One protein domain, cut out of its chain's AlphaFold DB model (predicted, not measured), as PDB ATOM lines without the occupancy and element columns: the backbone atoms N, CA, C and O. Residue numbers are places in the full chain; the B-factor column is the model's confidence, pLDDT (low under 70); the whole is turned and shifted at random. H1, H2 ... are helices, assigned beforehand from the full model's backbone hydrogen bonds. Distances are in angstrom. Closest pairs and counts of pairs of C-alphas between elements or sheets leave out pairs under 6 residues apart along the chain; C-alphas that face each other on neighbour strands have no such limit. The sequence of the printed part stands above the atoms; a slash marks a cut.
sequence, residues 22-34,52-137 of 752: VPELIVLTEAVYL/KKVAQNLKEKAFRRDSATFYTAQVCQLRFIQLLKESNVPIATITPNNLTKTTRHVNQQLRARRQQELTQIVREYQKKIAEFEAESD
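Overview. This is residues 22 to 34 and 52 to 137 of the 752 residues of the protein "Hypothetical protein" of Amorphochlora amoebiformis (UniProt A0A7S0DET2). A long helical arm, H4, runs out of a small, loose head of H1, H2 and H3; its residues 111 to 137 stick out. H1 crosses H3, whose end makes a corner with H4 near its beginning. The printed part has 99 residues with four named helices, H1 to H4 in order, and no named strand: all helix, extended, radius of gyration of the C-alphas 20.9 A, spans 71 by 31 by 26 A.

Along the chain. H1, residues 22 to 34, begins at C-alpha (140.581, 126.788, 138.308). H2 is residues 52 to 62, H3 67 to 86, 28.8 A long, and H4 99 to 137, 56.6 A long, ending at (185.043, 152.367, 123.668).

Arrangement. H1 and H3 are close but not clearly touching, about perpendicular at 85 degrees; their closest C-alphas, Val 27 and Ala 73, are 7.4 A apart. H2 and H3 are only just apart, at 8.1 A. H3 and H4 are close but not clearly touching, only just about perpendicular at 72 degrees; their closest C-alphas, Leu 84 and Val 106, are 7.1 A apart. H4 is apart from H1 and H2. In H1, H2, H3 and H4 every O i to N i+4 pair is within hydrogen-bond range.

Size, cuts and confidence. The C-alphas farthest apart, Glu 60 and Asp 137, are 71.4 A apart. Residues 35 to 51 are not printed; C-alphas 34 and 52 are 15.0 A apart across the cut. The H3 to H4 link is long. pLDDT is under 70 in residues 22 to 34 and 52 to 76.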
ATOM      1  N   VAL A  22     141.308 128.071 138.339       43.91
ATOM      2  CA  VAL A  22     140.581 126.788 138.308       43.91
ATOM      3  C   VAL A  22     139.202 126.853 137.606       43.91
ATOM      4  O   VAL A  22     138.889 125.900 136.889       43.91
ATOM      5  N   PRO A  23     138.394 127.936 137.714       40.38
ATOM      6  CA  PRO A  23     137.133 128.058 136.975       40.38
ATOM      7  C   PRO A  23     137.252 127.921 135.451       40.38
ATOM      8  O   PRO A  23     136.362 127.348 134.829       40.38
ATOM      9  N   GLU A  24     138.346 128.384 134.839       44.16
ATOM     10  CA  GLU A  24     138.523 128.373 133.376       44.16
ATOM     11  C   GLU A  24     138.656 126.938 132.836       44.16
ATOM     12  O   GLU A  24     138.097 126.602 131.789       44.16
ATOM     13  N   LEU A  25     139.308 126.048 133.597       42.69
ATOM     14  CA  LEU A  25     139.337 124.613 133.297       42.69
ATOM     15  C   LEU A  25     137.984 123.930 133.527       42.69
ATOM     16  O   LEU A  25     137.646 123.011 132.780       42.69
ATOM     17  N   ILE A  26     137.211 124.353 134.533       49.66
ATOM     18  CA  ILE A  26     135.885 123.778 134.813       49.66
ATOM     19  C   ILE A  26     134.927 124.098 133.663       49.66
ATOM     20  O   ILE A  26     134.340 123.177 133.101       49.66
ATOM     21  N   VAL A  27     134.851 125.365 133.237       49.69
ATOM     22  CA  VAL A  27     133.997 125.796 132.115       49.69
ATOM     23  C   VAL A  27     134.374 125.080 130.815       49.69
ATOM     24  O   VAL A  27     133.490 124.595 130.112       49.69
ATOM     25  N   LEU A  28     135.671 124.937 130.510       47.16
ATOM     26  CA  LEU A  28     136.121 124.159 129.347       47.16
ATOM     27  C   LEU A  28     135.743 122.672 129.444       47.16
ATOM     28  O   LEU A  28     135.379 122.071 128.435       47.16
ATOM     29  N   THR A  29     135.798 122.077 130.639       48.03
ATOM     30  CA  THR A  29     135.452 120.660 130.839       48.03
ATOM     31  C   THR A  29     133.943 120.429 130.720       48.03
ATOM     32  O   THR A  29     133.531 119.511 130.014       48.03
ATOM     33  N   GLU A  30     133.109 121.274 131.338       47.34
ATOM     34  CA  GLU A  30     131.645 121.182 131.236       47.34
ATOM     35  C   GLU A  30     131.145 121.456 129.812       47.34
ATOM     36  O   GLU A  30     130.320 120.701 129.299       47.34
ATOM     37  N   ALA A  31     131.673 122.486 129.138       48.91
ATOM     38  CA  ALA A  31     131.281 122.820 127.769       48.91
ATOM     39  C   ALA A  31     131.609 121.689 126.780       48.91
ATOM     40  O   ALA A  31     130.803 121.391 125.903       48.91
ATOM     41  N   VAL A  32     132.762 121.026 126.934       49.94
ATOM     42  CA  VAL A  32     133.107 119.858 126.108       49.94
ATOM     43  C   VAL A  32     132.256 118.642 126.478       49.94
ATOM     44  O   VAL A  32     131.787 117.952 125.577       49.94
ATOM     45  N   TYR A  33     132.010 118.384 127.766       46.38
ATOM     46  CA  TYR A  33     131.179 117.257 128.208       46.38
ATOM     47  C   TYR A  33     129.755 117.343 127.634       46.38
ATOM     48  O   TYR A  33     129.271 116.377 127.046       46.38
ATOM     49  N   LEU A  34     129.133 118.527 127.690       48.03
ATOM     50  CA  LEU A  34     127.803 118.787 127.124       48.03
ATOM     51  C   LEU A  34     127.730 118.562 125.602       48.03
ATOM     52  O   LEU A  34     126.699 118.111 125.106       48.03
ATOM     53  N   LYS A  52     126.161 121.853 113.126       54.00
ATOM     54  CA  LYS A  52     125.111 122.879 112.985       54.00
ATOM     55  C   LYS A  52     123.991 122.636 113.994       54.00
ATOM     56  O   LYS A  52     123.585 123.565 114.689       54.00
ATOM     57  N   LYS A  53     123.548 121.383 114.134       51.34
ATOM     58  CA  LYS A  53     122.501 120.993 115.090       51.34
ATOM     59  C   LYS A  53     122.953 121.143 116.547       51.34
ATOM     60  O   LYS A  53     122.182 121.628 117.372       51.34
ATOM     61  N   VAL A  54     124.216 120.826 116.854       48.78
ATOM     62  CA  VAL A  54     124.817 121.102 118.176       48.78
ATOM     63  C   VAL A  54     124.830 122.609 118.468       48.78
ATOM     64  O   VAL A  54     124.387 123.028 119.537       48.78
ATOM     65  N   ALA A  55     125.258 123.442 117.513       46.03
ATOM     66  CA  ALA A  55     125.253 124.897 117.673       46.03
ATOM     67  C   ALA A  55     123.834 125.480 117.843       46.03
ATOM     68  O   ALA A  55     123.649 126.416 118.620       46.03
ATOM     69  N   GLN A  56     122.829 124.917 117.165       52.84
ATOM     70  CA  GLN A  56     121.431 125.334 117.302       52.84
ATOM     71  C   GLN A  56     120.843 124.957 118.673       52.84
ATOM     72  O   GLN A  56     120.340 125.837 119.373       52.84
ATOM     73  N   ASN A  57     121.009 123.704 119.119       50.31
ATOM     74  CA  ASN A  57     120.618 123.276 120.469       50.31
ATOM     75  C   ASN A  57     121.288 124.137 121.556       50.31
ATOM     76  O   ASN A  57     120.664 124.455 122.570       50.31
ATOM     77  N   LEU A  58     122.553 124.528 121.357       45.50
ATOM     78  CA  LEU A  58     123.259 125.420 122.274       45.50
ATOM     79  C   LEU A  58     122.681 126.841 122.263       45.50
ATOM     80  O   LEU A  58     122.507 127.390 123.344       45.50
ATOM     81  N   LYS A  59     122.314 127.418 121.107       51.41
ATOM     82  CA  LYS A  59     121.612 128.720 121.052       51.41
ATOM     83  C   LYS A  59     120.282 128.687 121.817       51.41
ATOM     84  O   LYS A  59     120.034 129.558 122.647       51.41
ATOM     85  N   GLU A  60     119.462 127.658 121.603       51.34
ATOM     86  CA  GLU A  60     118.149 127.519 122.258       51.34
ATOM     87  C   GLU A  60     118.262 127.267 123.777       51.34
ATOM     88  O   GLU A  60     117.479 127.809 124.565       51.34
ATOM     89  N   LYS A  61     119.271 126.501 124.220       42.91
ATOM     90  CA  LYS A  61     119.589 126.312 125.649       42.91
ATOM     91  C   LYS A  61     120.241 127.567 126.275       42.91
ATOM     92  O   LYS A  61     120.041 127.812 127.466       42.91
ATOM     93  N   ALA A  62     120.979 128.378 125.505       42.09
ATOM     94  CA  ALA A  62     121.707 129.561 125.988       42.09
ATOM     95  C   ALA A  62     120.818 130.774 126.307       42.09
ATOM     96  O   ALA A  62     121.188 131.557 127.179       42.09
ATOM     97  N   PHE A  63     119.620 130.887 125.718       41.94
ATOM     98  CA  PHE A  63     118.638 131.966 125.970       41.94
ATOM     99  C   PHE A  63     118.139 132.066 127.440       41.94
ATOM    100  O   PHE A  63     117.210 132.803 127.753       41.94
ATOM    101  N   ARG A  64     118.719 131.293 128.371       47.41
ATOM    102  CA  ARG A  64     118.317 131.190 129.784       47.41
ATOM    103  C   ARG A  64     119.461 131.438 130.787       47.41
ATOM    104  O   ARG A  64     119.272 131.148 131.969       47.41
ATOM    105  N   ARG A  65     120.640 131.918 130.359       47.12
ATOM    106  CA  ARG A  65     121.805 132.209 131.232       47.12
ATOM    107  C   ARG A  65     122.573 133.471 130.811       47.12
ATOM    108  O   ARG A  65     122.497 133.889 129.663       47.12
ATOM    109  N   ASP A  66     123.314 134.052 131.758       47.41
ATOM    110  CA  ASP A  66     123.983 135.354 131.618       47.41
ATOM    111  C   ASP A  66     125.027 135.401 130.485       47.41
ATOM    112  O   ASP A  66     125.936 134.565 130.405       47.41
ATOM    113  N   SER A  67     124.929 136.445 129.657       49.88
ATOM    114  CA  SER A  67     125.697 136.643 128.418       49.88
ATOM    115  C   SER A  67     127.214 136.730 128.614       49.88
ATOM    116  O   SER A  67     127.963 136.213 127.787       49.88
ATOM    117  N   ALA A  68     127.693 137.312 129.718       45.38
ATOM    118  CA  ALA A  68     129.129 137.440 129.992       45.38
ATOM    119  C   ALA A  68     129.855 136.077 129.966       45.38
ATOM    120  O   ALA A  68     130.915 135.940 129.357       45.38
ATOM    121  N   THR A  69     129.234 135.043 130.544       52.44
ATOM    122  CA  THR A  69     129.746 133.662 130.559       52.44
ATOM    123  C   THR A  69     129.899 133.066 129.157       52.44
ATOM    124  O   THR A  69     130.809 132.275 128.912       52.44
ATOM    125  N   PHE A  70     129.010 133.443 128.233       52.91
ATOM    126  CA  PHE A  70     128.997 132.953 126.856       52.91
ATOM    127  C   PHE A  70     130.146 133.550 126.031       52.91
ATOM    128  O   PHE A  70     130.855 132.802 125.356       52.91
ATOM    129  N   TYR A  71     130.401 134.858 126.152       50.16
ATOM    130  CA  TYR A  71     131.532 135.506 125.477       50.16
ATOM    131  C   TYR A  71     132.880 134.937 125.933       50.16
ATOM    132  O   TYR A  71     133.718 134.616 125.089       50.16
ATOM    133  N   THR A  72     133.085 134.722 127.240       56.84
ATOM    134  CA  THR A  72     134.308 134.063 127.734       56.84
ATOM    135  C   THR A  72     134.463 132.662 127.135       56.84
ATOM    136  O   THR A  72     135.538 132.327 126.641       56.84
ATOM    137  N   ALA A  73     133.392 131.862 127.096       57.16
ATOM    138  CA  ALA A  73     133.431 130.524 126.510       57.16
ATOM    139  C   ALA A  73     133.775 130.540 125.006       57.16
ATOM    140  O   ALA A  73     134.628 129.762 124.578       57.16
ATOM    141  N   GLN A  74     133.180 131.441 124.212       61.69
ATOM    142  CA  GLN A  74     133.493 131.567 122.781       61.69
ATOM    143  C   GLN A  74     134.938 132.018 122.530       61.69
ATOM    144  O   GLN A  74     135.625 131.418 121.702       61.69
ATOM    145  N   VAL A  75     135.435 133.019 123.264       62.72
ATOM    146  CA  VAL A  75     136.826 133.492 123.133       62.72
ATOM    147  C   VAL A  75     137.818 132.383 123.509       62.72
ATOM    148  O   VAL A  75     138.785 132.150 122.781       62.72
ATOM    149  N   CYS A  76     137.552 131.626 124.580       62.97
ATOM    150  CA  CYS A  76     138.357 130.458 124.946       62.97
ATOM    151  C   CYS A  76     138.322 129.353 123.874       62.97
ATOM    152  O   CYS A  76     139.366 128.769 123.582       62.97
ATOM    153  N   GLN A  77     137.167 129.077 123.256       73.62
ATOM    154  CA  GLN A  77     137.040 128.090 122.174       73.62
ATOM    155  C   GLN A  77     137.808 128.508 120.912       73.62
ATOM    156  O   GLN A  77     138.601 127.720 120.394       73.62
ATOM    157  N   LEU A  78     137.631 129.748 120.444       72.06
ATOM    158  CA  LEU A  78     138.345 130.279 119.279       72.06
ATOM    159  C   LEU A  78     139.860 130.277 119.510       72.06
ATOM    160  O   LEU A  78     140.611 129.797 118.656       72.06
ATOM    161  N   ARG A  79     140.319 130.715 120.692       73.75
ATOM    162  CA  ARG A  79     141.744 130.665 121.035       73.75
ATOM    163  C   ARG A  79     142.251 129.225 121.117       73.75
ATOM    164  O   ARG A  79     143.330 128.964 120.604       73.75
ATOM    165  N   PHE A  80     141.500 128.275 121.679       78.19
ATOM    166  CA  PHE A  80     141.914 126.865 121.713       78.19
ATOM    167  C   PHE A  80     142.061 126.266 120.304       78.19
ATOM    168  O   PHE A  80     143.070 125.622 120.022       78.19
ATOM    169  N   ILE A  81     141.125 126.542 119.390       77.12
ATOM    170  CA  ILE A  81     141.218 126.122 117.979       77.12
ATOM    171  C   ILE A  81     142.445 126.747 117.295       77.12
ATOM    172  O   ILE A  81     143.138 126.065 116.537       77.12
ATOM    173  N   GLN A  82     142.754 128.014 117.581       76.19
ATOM    174  CA  GLN A  82     143.969 128.659 117.081       76.19
ATOM    175  C   GLN A  82     145.243 128.002 117.641       76.19
ATOM    176  O   GLN A  82     146.141 127.685 116.867       76.19
ATOM    177  N   LEU A  83     145.310 127.731 118.949       77.00
ATOM    178  CA  LEU A  83     146.455 127.058 119.578       77.00
ATOM    179  C   LEU A  83     146.673 125.638 119.027       77.00
ATOM    180  O   LEU A  83     147.815 125.216 118.862       77.00
ATOM    181  N   LEU A  84     145.600 124.911 118.692       80.62
ATOM    182  CA  LEU A  84     145.704 123.617 118.011       80.62
ATOM    183  C   LEU A  84     146.368 123.752 116.634       80.62
ATOM    184  O   LEU A  84     147.312 123.014 116.356       80.62
ATOM    185  N   LYS A  85     145.963 124.738 115.819       79.25
ATOM    186  CA  LYS A  85     146.634 125.044 114.540       79.25
ATOM    187  C   LYS A  85     148.105 125.433 114.739       79.25
ATOM    188  O   LYS A  85     148.964 124.880 114.066       79.25
ATOM    189  N   GLU A  86     148.401 126.319 115.693       79.81
ATOM    190  CA  GLU A  86     149.771 126.764 116.026       79.81
ATOM    191  C   GLU A  86     150.685 125.609 116.503       79.81
ATOM    192  O   GLU A  86     151.905 125.714 116.393       79.81
ATOM    193  N   SER A  87     150.107 124.511 117.007       79.19
ATOM    194  CA  SER A  87     150.814 123.305 117.483       79.19
ATOM    195  C   SER A  87     150.964 122.170 116.454       79.19
ATOM    196  O   SER A  87     151.508 121.117 116.789       79.19
ATOM    197  N   ASN A  88     150.453 122.335 115.225       86.88
ATOM    198  CA  ASN A  88     150.353 121.279 114.200       86.88
ATOM    199  C   ASN A  88     149.630 119.986 114.654       86.88
ATOM    200  O   ASN A  88     149.748 118.946 114.005       86.88
ATOM    201  N   VAL A  89     148.834 120.027 115.729       85.06
ATOM    202  CA  VAL A  89     148.015 118.884 116.164       85.06
ATOM    203  C   VAL A  89     146.798 118.748 115.240       85.06
ATOM    204  O   VAL A  89     145.948 119.646 115.229       85.06
ATOM    205  N   PRO A  90     146.634 117.640 114.487       85.50
ATOM    206  CA  PRO A  90     145.492 117.494 113.594       85.50
ATOM    207  C   PRO A  90     144.214 117.326 114.416       85.50
ATOM    208  O   PRO A  90     144.094 116.381 115.198       85.50
ATOM    209  N   ILE A  91     143.231 118.206 114.216       81.38
ATOM    210  CA  ILE A  91     141.976 118.233 114.995       81.38
ATOM    211  C   ILE A  91     141.263 116.865 114.975       81.38
ATOM    212  O   ILE A  91     140.711 116.441 115.986       81.38
ATOM    213  N   ALA A  92     141.356 116.124 113.864       82.88
ATOM    214  CA  ALA A  92     140.797 114.778 113.704       82.88
ATOM    215  C   ALA A  92     141.408 113.701 114.633       82.88
ATOM    216  O   ALA A  92     140.811 112.643 114.806       82.88
ATOM    217  N   THR A  93     142.572 113.950 115.242       81.00
ATOM    218  CA  THR A  93     143.194 113.037 116.224       81.00
ATOM    219  C   THR A  93     142.682 113.237 117.652       81.00
ATOM    220  O   THR A  93     142.995 112.438 118.536       81.00
ATOM    221  N   ILE A  94     141.899 114.290 117.905       85.50
ATOM    222  CA  ILE A  94     141.443 114.653 119.248       85.50
ATOM    223  C   ILE A  94     140.185 113.854 119.596       85.50
ATOM    224  O   ILE A  94     139.147 113.973 118.950       85.50
ATOM    225  N   THR A  95     140.272 113.056 120.656       88.62
ATOM    226  CA  THR A  95     139.170 112.244 121.192       88.62
ATOM    227  C   THR A  95     138.939 112.593 122.665       88.62
ATOM    228  O   THR A  95     139.882 113.036 123.329       88.62
ATOM    229  N   PRO A  96     137.743 112.354 123.240       80.00
ATOM    230  CA  PRO A  96     137.495 112.596 124.667       80.00
ATOM    231  C   PRO A  96     138.540 111.940 125.587       80.00
ATOM    232  O   PRO A  96     138.979 112.538 126.566       80.00
ATOM    233  N   ASN A  97     139.019 110.750 125.209       84.81
ATOM    234  CA  ASN A  97     140.000 109.970 125.967       84.81
ATOM    235  C   ASN A  97     141.437 110.525 125.897       84.81
ATOM    236  O   ASN A  97     142.257 110.191 126.755       84.81
ATOM    237  N   ASN A  98     141.771 111.353 124.897       86.19
ATOM    238  CA  ASN A  98     143.106 111.947 124.756       86.19
ATOM    239  C   ASN A  98     143.153 113.469 124.963       86.19
ATOM    240  O   ASN A  98     144.235 113.972 125.257       86.19
ATOM    241  N   LEU A  99     142.019 114.181 124.927       81.62
ATOM    242  CA  LEU A  99     141.936 115.644 125.039       81.62
ATOM    243  C   LEU A  99     142.785 116.217 126.186       81.62
ATOM    244  O   LEU A  99     143.583 117.123 125.969       81.62
ATOM    245  N   THR A 100     142.700 115.650 127.393       77.25
ATOM    246  CA  THR A 100     143.493 116.100 128.554       77.25
ATOM    247  C   THR A 100     145.005 115.915 128.365       77.25
ATOM    248  O   THR A 100     145.789 116.706 128.890       77.25
ATOM    249  N   LYS A 101     145.444 114.896 127.613       85.50
ATOM    250  CA  LYS A 101     146.858 114.696 127.249       85.50
ATOM    251  C   LYS A 101     147.272 115.689 126.160       85.50
ATOM    252  O   LYS A 101     148.287 116.363 126.318       85.50
ATOM    253  N   THR A 102     146.453 115.844 125.121       83.81
ATOM    254  CA  THR A 102     146.664 116.787 124.013       83.81
ATOM    255  C   THR A 102     146.780 118.227 124.516       83.81
ATOM    256  O   THR A 102     147.782 118.886 124.260       83.81
ATOM    257  N   THR A 103     145.835 118.695 125.333       80.50
ATOM    258  CA  THR A 103     145.854 120.046 125.917       80.50
ATOM    259  C   THR A 103     147.074 120.281 126.812       80.50
ATOM    260  O   THR A 103     147.615 121.386 126.816       80.50
ATOM    261  N   ARG A 104     147.570 119.263 127.537       81.44
ATOM    262  CA  ARG A 104     148.843 119.368 128.280       81.44
ATOM    263  C   ARG A 104     150.039 119.494 127.334       81.44
ATOM    264  O   ARG A 104     150.874 120.365 127.558       81.44
ATOM    265  N   HIS A 105     150.098 118.681 126.280       85.56
ATOM    266  CA  HIS A 105     151.183 118.706 125.297       85.56
ATOM    267  C   HIS A 105     151.253 120.047 124.549       85.56
ATOM    268  O   HIS A 105     152.313 120.661 124.494       85.56
ATOM    269  N   VAL A 106     150.114 120.567 124.080       84.00
ATOM    270  CA  VAL A 106     150.016 121.887 123.428       84.00
ATOM    271  C   VAL A 106     150.463 123.005 124.378       84.00
ATOM    272  O   VAL A 106     151.289 123.837 124.010       84.00
ATOM    273  N   ASN A 107     150.019 122.995 125.641       78.31
ATOM    274  CA  ASN A 107     150.498 123.959 126.641       78.31
ATOM    275  C   ASN A 107     152.005 123.829 126.938       78.31
ATOM    276  O   ASN A 107     152.656 124.831 127.230       78.31
ATOM    277  N   GLN A 108     152.576 122.625 126.862       86.50
ATOM    278  CA  GLN A 108     154.013 122.397 127.029       86.50
ATOM    279  C   GLN A 108     154.813 122.939 125.833       86.50
ATOM    280  O   GLN A 108     155.797 123.646 126.048       86.50
ATOM    281  N   GLN A 109     154.361 122.695 124.598       84.88
ATOM    282  CA  GLN A 109     154.952 123.278 123.387       84.88
ATOM    283  C   GLN A 109     154.911 124.815 123.420       84.88
ATOM    284  O   GLN A 109     155.930 125.461 123.197       84.88
ATOM    285  N   LEU A 110     153.767 125.413 123.771       78.94
ATOM    286  CA  LEU A 110     153.607 126.872 123.849       78.94
ATOM    287  C   LEU A 110     154.515 127.512 124.909       78.94
ATOM    288  O   LEU A 110     155.025 128.613 124.700       78.94
ATOM    289  N   ARG A 111     154.753 126.827 126.035       80.81
ATOM    290  CA  ARG A 111     155.735 127.260 127.045       80.81
ATOM    291  C   ARG A 111     157.163 127.184 126.506       80.81
ATOM    292  O   ARG A 111     157.906 128.144 126.676       80.81
ATOM    293  N   ALA A 112     157.530 126.092 125.832       86.81
ATOM    294  CA  ALA A 112     158.854 125.938 125.227       86.81
ATOM    295  C   ALA A 112     159.119 127.002 124.146       86.81
ATOM    296  O   ALA A 112     160.159 127.656 124.178       86.81
ATOM    297  N   ARG A 113     158.145 127.248 123.261       85.00
ATOM    298  CA  ARG A 113     158.214 128.281 122.220       85.00
ATOM    299  C   ARG A 113     158.383 129.684 122.811       85.00
ATOM    300  O   ARG A 113     159.315 130.384 122.435       85.00
ATOM    301  N   ARG A 114     157.567 130.066 123.801       81.12
ATOM    302  CA  ARG A 114     157.720 131.360 124.497       81.12
ATOM    303  C   ARG A 114     159.073 131.499 125.195       81.12
ATOM    304  O   ARG A 114     159.636 132.587 125.220       81.12
ATOM    305  N   GLN A 115     159.616 130.408 125.737       88.12
ATOM    306  CA  GLN A 115     160.955 130.414 126.329       88.12
ATOM    307  C   GLN A 115     162.047 130.629 125.265       88.12
ATOM    308  O   GLN A 115     163.013 131.341 125.531       88.12
ATOM    309  N   GLN A 116     161.892 130.065 124.061       91.50
ATOM    310  CA  GLN A 116     162.786 130.312 122.922       91.50
ATOM    311  C   GLN A 116     162.688 131.762 122.428       91.50
ATOM    312  O   GLN A 116     163.720 132.412 122.292       91.50
ATOM    313  N   GLU A 117     161.472 132.290 122.250       86.50
ATOM    314  CA  GLU A 117     161.208 133.682 121.849       86.50
ATOM    315  C   GLU A 117     161.836 134.673 122.852       86.50
ATOM    316  O   GLU A 117     162.601 135.553 122.461       86.50
ATOM    317  N   LEU A 118     161.637 134.469 124.162       86.94
ATOM    318  CA  LEU A 118     162.300 135.258 125.211       86.94
ATOM    319  C   LEU A 118     163.832 135.115 125.190       86.94
ATOM    320  O   LEU A 118     164.542 136.095 125.404       86.94
ATOM    321  N   THR A 119     164.358 133.919 124.912       92.12
ATOM    322  CA  THR A 119     165.812 133.688 124.816       92.12
ATOM    323  C   THR A 119     166.418 134.399 123.602       92.12
ATOM    324  O   THR A 119     167.526 134.923 123.700       92.12
ATOM    325  N   GLN A 120     165.706 134.459 122.472       93.06
ATOM    326  CA  GLN A 120     166.126 135.234 121.305       93.06
ATOM    327  C   GLN A 120     166.135 136.734 121.617       93.06
ATOM    328  O   GLN A 120     167.153 137.384 121.396       93.06
ATOM    329  N   ILE A 121     165.058 137.259 122.211       88.81
ATOM    330  CA  ILE A 121     164.967 138.672 122.612       88.81
ATOM    331  C   ILE A 121     166.133 139.045 123.542       88.81
ATOM    332  O   ILE A 121     166.814 140.039 123.304       88.81
ATOM    333  N   VAL A 122     166.433 138.225 124.557       91.50
ATOM    334  CA  VAL A 122     167.577 138.458 125.461       91.50
ATOM    335  C   VAL A 122     168.913 138.480 124.707       91.50
ATOM    336  O   VAL A 122     169.738 139.346 124.991       91.50
ATOM    337  N   ARG A 123     169.123 137.600 123.718       93.00
ATOM    338  CA  ARG A 123     170.336 137.613 122.876       93.00
ATOM    339  C   ARG A 123     170.429 138.862 121.999       93.00
ATOM    340  O   ARG A 123     171.518 139.402 121.850       93.00
ATOM    341  N   GLU A 124     169.319 139.340 121.440       93.25
ATOM    342  CA  GLU A 124     169.297 140.574 120.644       93.25
ATOM    343  C   GLU A 124     169.589 141.813 121.502       93.25
ATOM    344  O   GLU A 124     170.355 142.678 121.078       93.25
ATOM    345  N   TYR A 125     169.071 141.877 122.734       86.94
ATOM    346  CA  TYR A 125     169.455 142.920 123.692       86.94
ATOM    347  C   TYR A 125     170.930 142.815 124.105       86.94
ATOM    348  O   TYR A 125     171.616 143.831 124.138       86.94
ATOM    349  N   GLN A 126     171.452 141.610 124.362       91.69
ATOM    350  CA  GLN A 126     172.877 141.404 124.654       91.69
ATOM    351  C   GLN A 126     173.777 141.820 123.482       91.69
ATOM    352  O   GLN A 126     174.804 142.454 123.707       91.69
ATOM    353  N   LYS A 127     173.371 141.530 122.237       94.69
ATOM    354  CA  LYS A 127     174.069 141.974 121.024       94.69
ATOM    355  C   LYS A 127     174.101 143.502 120.929       94.69
ATOM    356  O   LYS A 127     175.182 144.057 120.794       94.69
ATOM    357  N   LYS A 128     172.959 144.174 121.114       91.19
ATOM    358  CA  LYS A 128     172.873 145.648 121.108       91.19
ATOM    359  C   LYS A 128     173.682 146.307 122.229       91.19
ATOM    360  O   LYS A 128     174.253 147.369 122.014       91.19
ATOM    361  N   ILE A 129     173.759 145.682 123.407       88.44
ATOM    362  CA  ILE A 129     174.618 146.151 124.505       88.44
ATOM    363  C   ILE A 129     176.097 146.027 124.116       88.44
ATOM    364  O   ILE A 129     176.831 146.991 124.282       88.44
ATOM    365  N   ALA A 130     176.524 144.897 123.544       88.19
ATOM    366  CA  ALA A 130     177.907 144.713 123.095       88.19
ATOM    367  C   ALA A 130     178.288 145.643 121.923       88.19
ATOM    368  O   ALA A 130     179.413 146.130 121.867       88.19
ATOM    369  N   GLU A 131     177.351 145.924 121.013       90.56
ATOM    370  CA  GLU A 131     177.516 146.911 119.937       90.56
ATOM    371  C   GLU A 131     177.697 148.326 120.508       90.56
ATOM    372  O   GLU A 131     178.642 149.017 120.135       90.56
ATOM    373  N   PHE A 132     176.868 148.715 121.481       86.06
ATOM    374  CA  PHE A 132     176.987 149.996 122.181       86.06
ATOM    375  C   PHE A 132     178.260 150.100 123.040       86.06
ATOM    376  O   PHE A 132     178.867 151.164 123.097       86.06
ATOM    377  N   GLU A 133     178.703 149.021 123.695       85.62
ATOM    378  CA  GLU A 133     179.975 149.005 124.436       85.62
ATOM    379  C   GLU A 133     181.175 149.163 123.482       85.62
ATOM    380  O   GLU A 133     182.069 149.961 123.763       85.62
ATOM    381  N   ALA A 134     181.166 148.505 122.315       84.12
ATOM    382  CA  ALA A 134     182.208 148.657 121.295       84.12
ATOM    383  C   ALA A 134     182.231 150.062 120.655       84.12
ATOM    384  O   ALA A 134     183.304 150.635 120.452       84.12
ATOM    385  N   GLU A 135     181.063 150.646 120.374       84.88
ATOM    386  CA  GLU A 135     180.943 152.029 119.895       84.88
ATOM    387  C   GLU A 135     181.384 153.036 120.973       84.88
ATOM    388  O   GLU A 135     182.147 153.961 120.693       84.88
ATOM    389  N   SER A 136     180.999 152.808 122.232       77.25
ATOM    390  CA  SER A 136     181.407 153.626 123.376       77.25
ATOM    391  C   SER A 136     182.920 153.604 123.595       77.25
ATOM    392  O   SER A 136     183.494 154.662 123.850       77.25
ATOM    393  N   ASP A 137     183.584 152.447 123.513       73.75
ATOM    394  CA  ASP A 137     185.043 152.367 123.668       73.75
ATOM    395  C   ASP A 137     185.797 152.928 122.442       73.75
ATOM    396  O   ASP A 137     186.878 153.497 122.608       73.75
TER     397      ASP A 137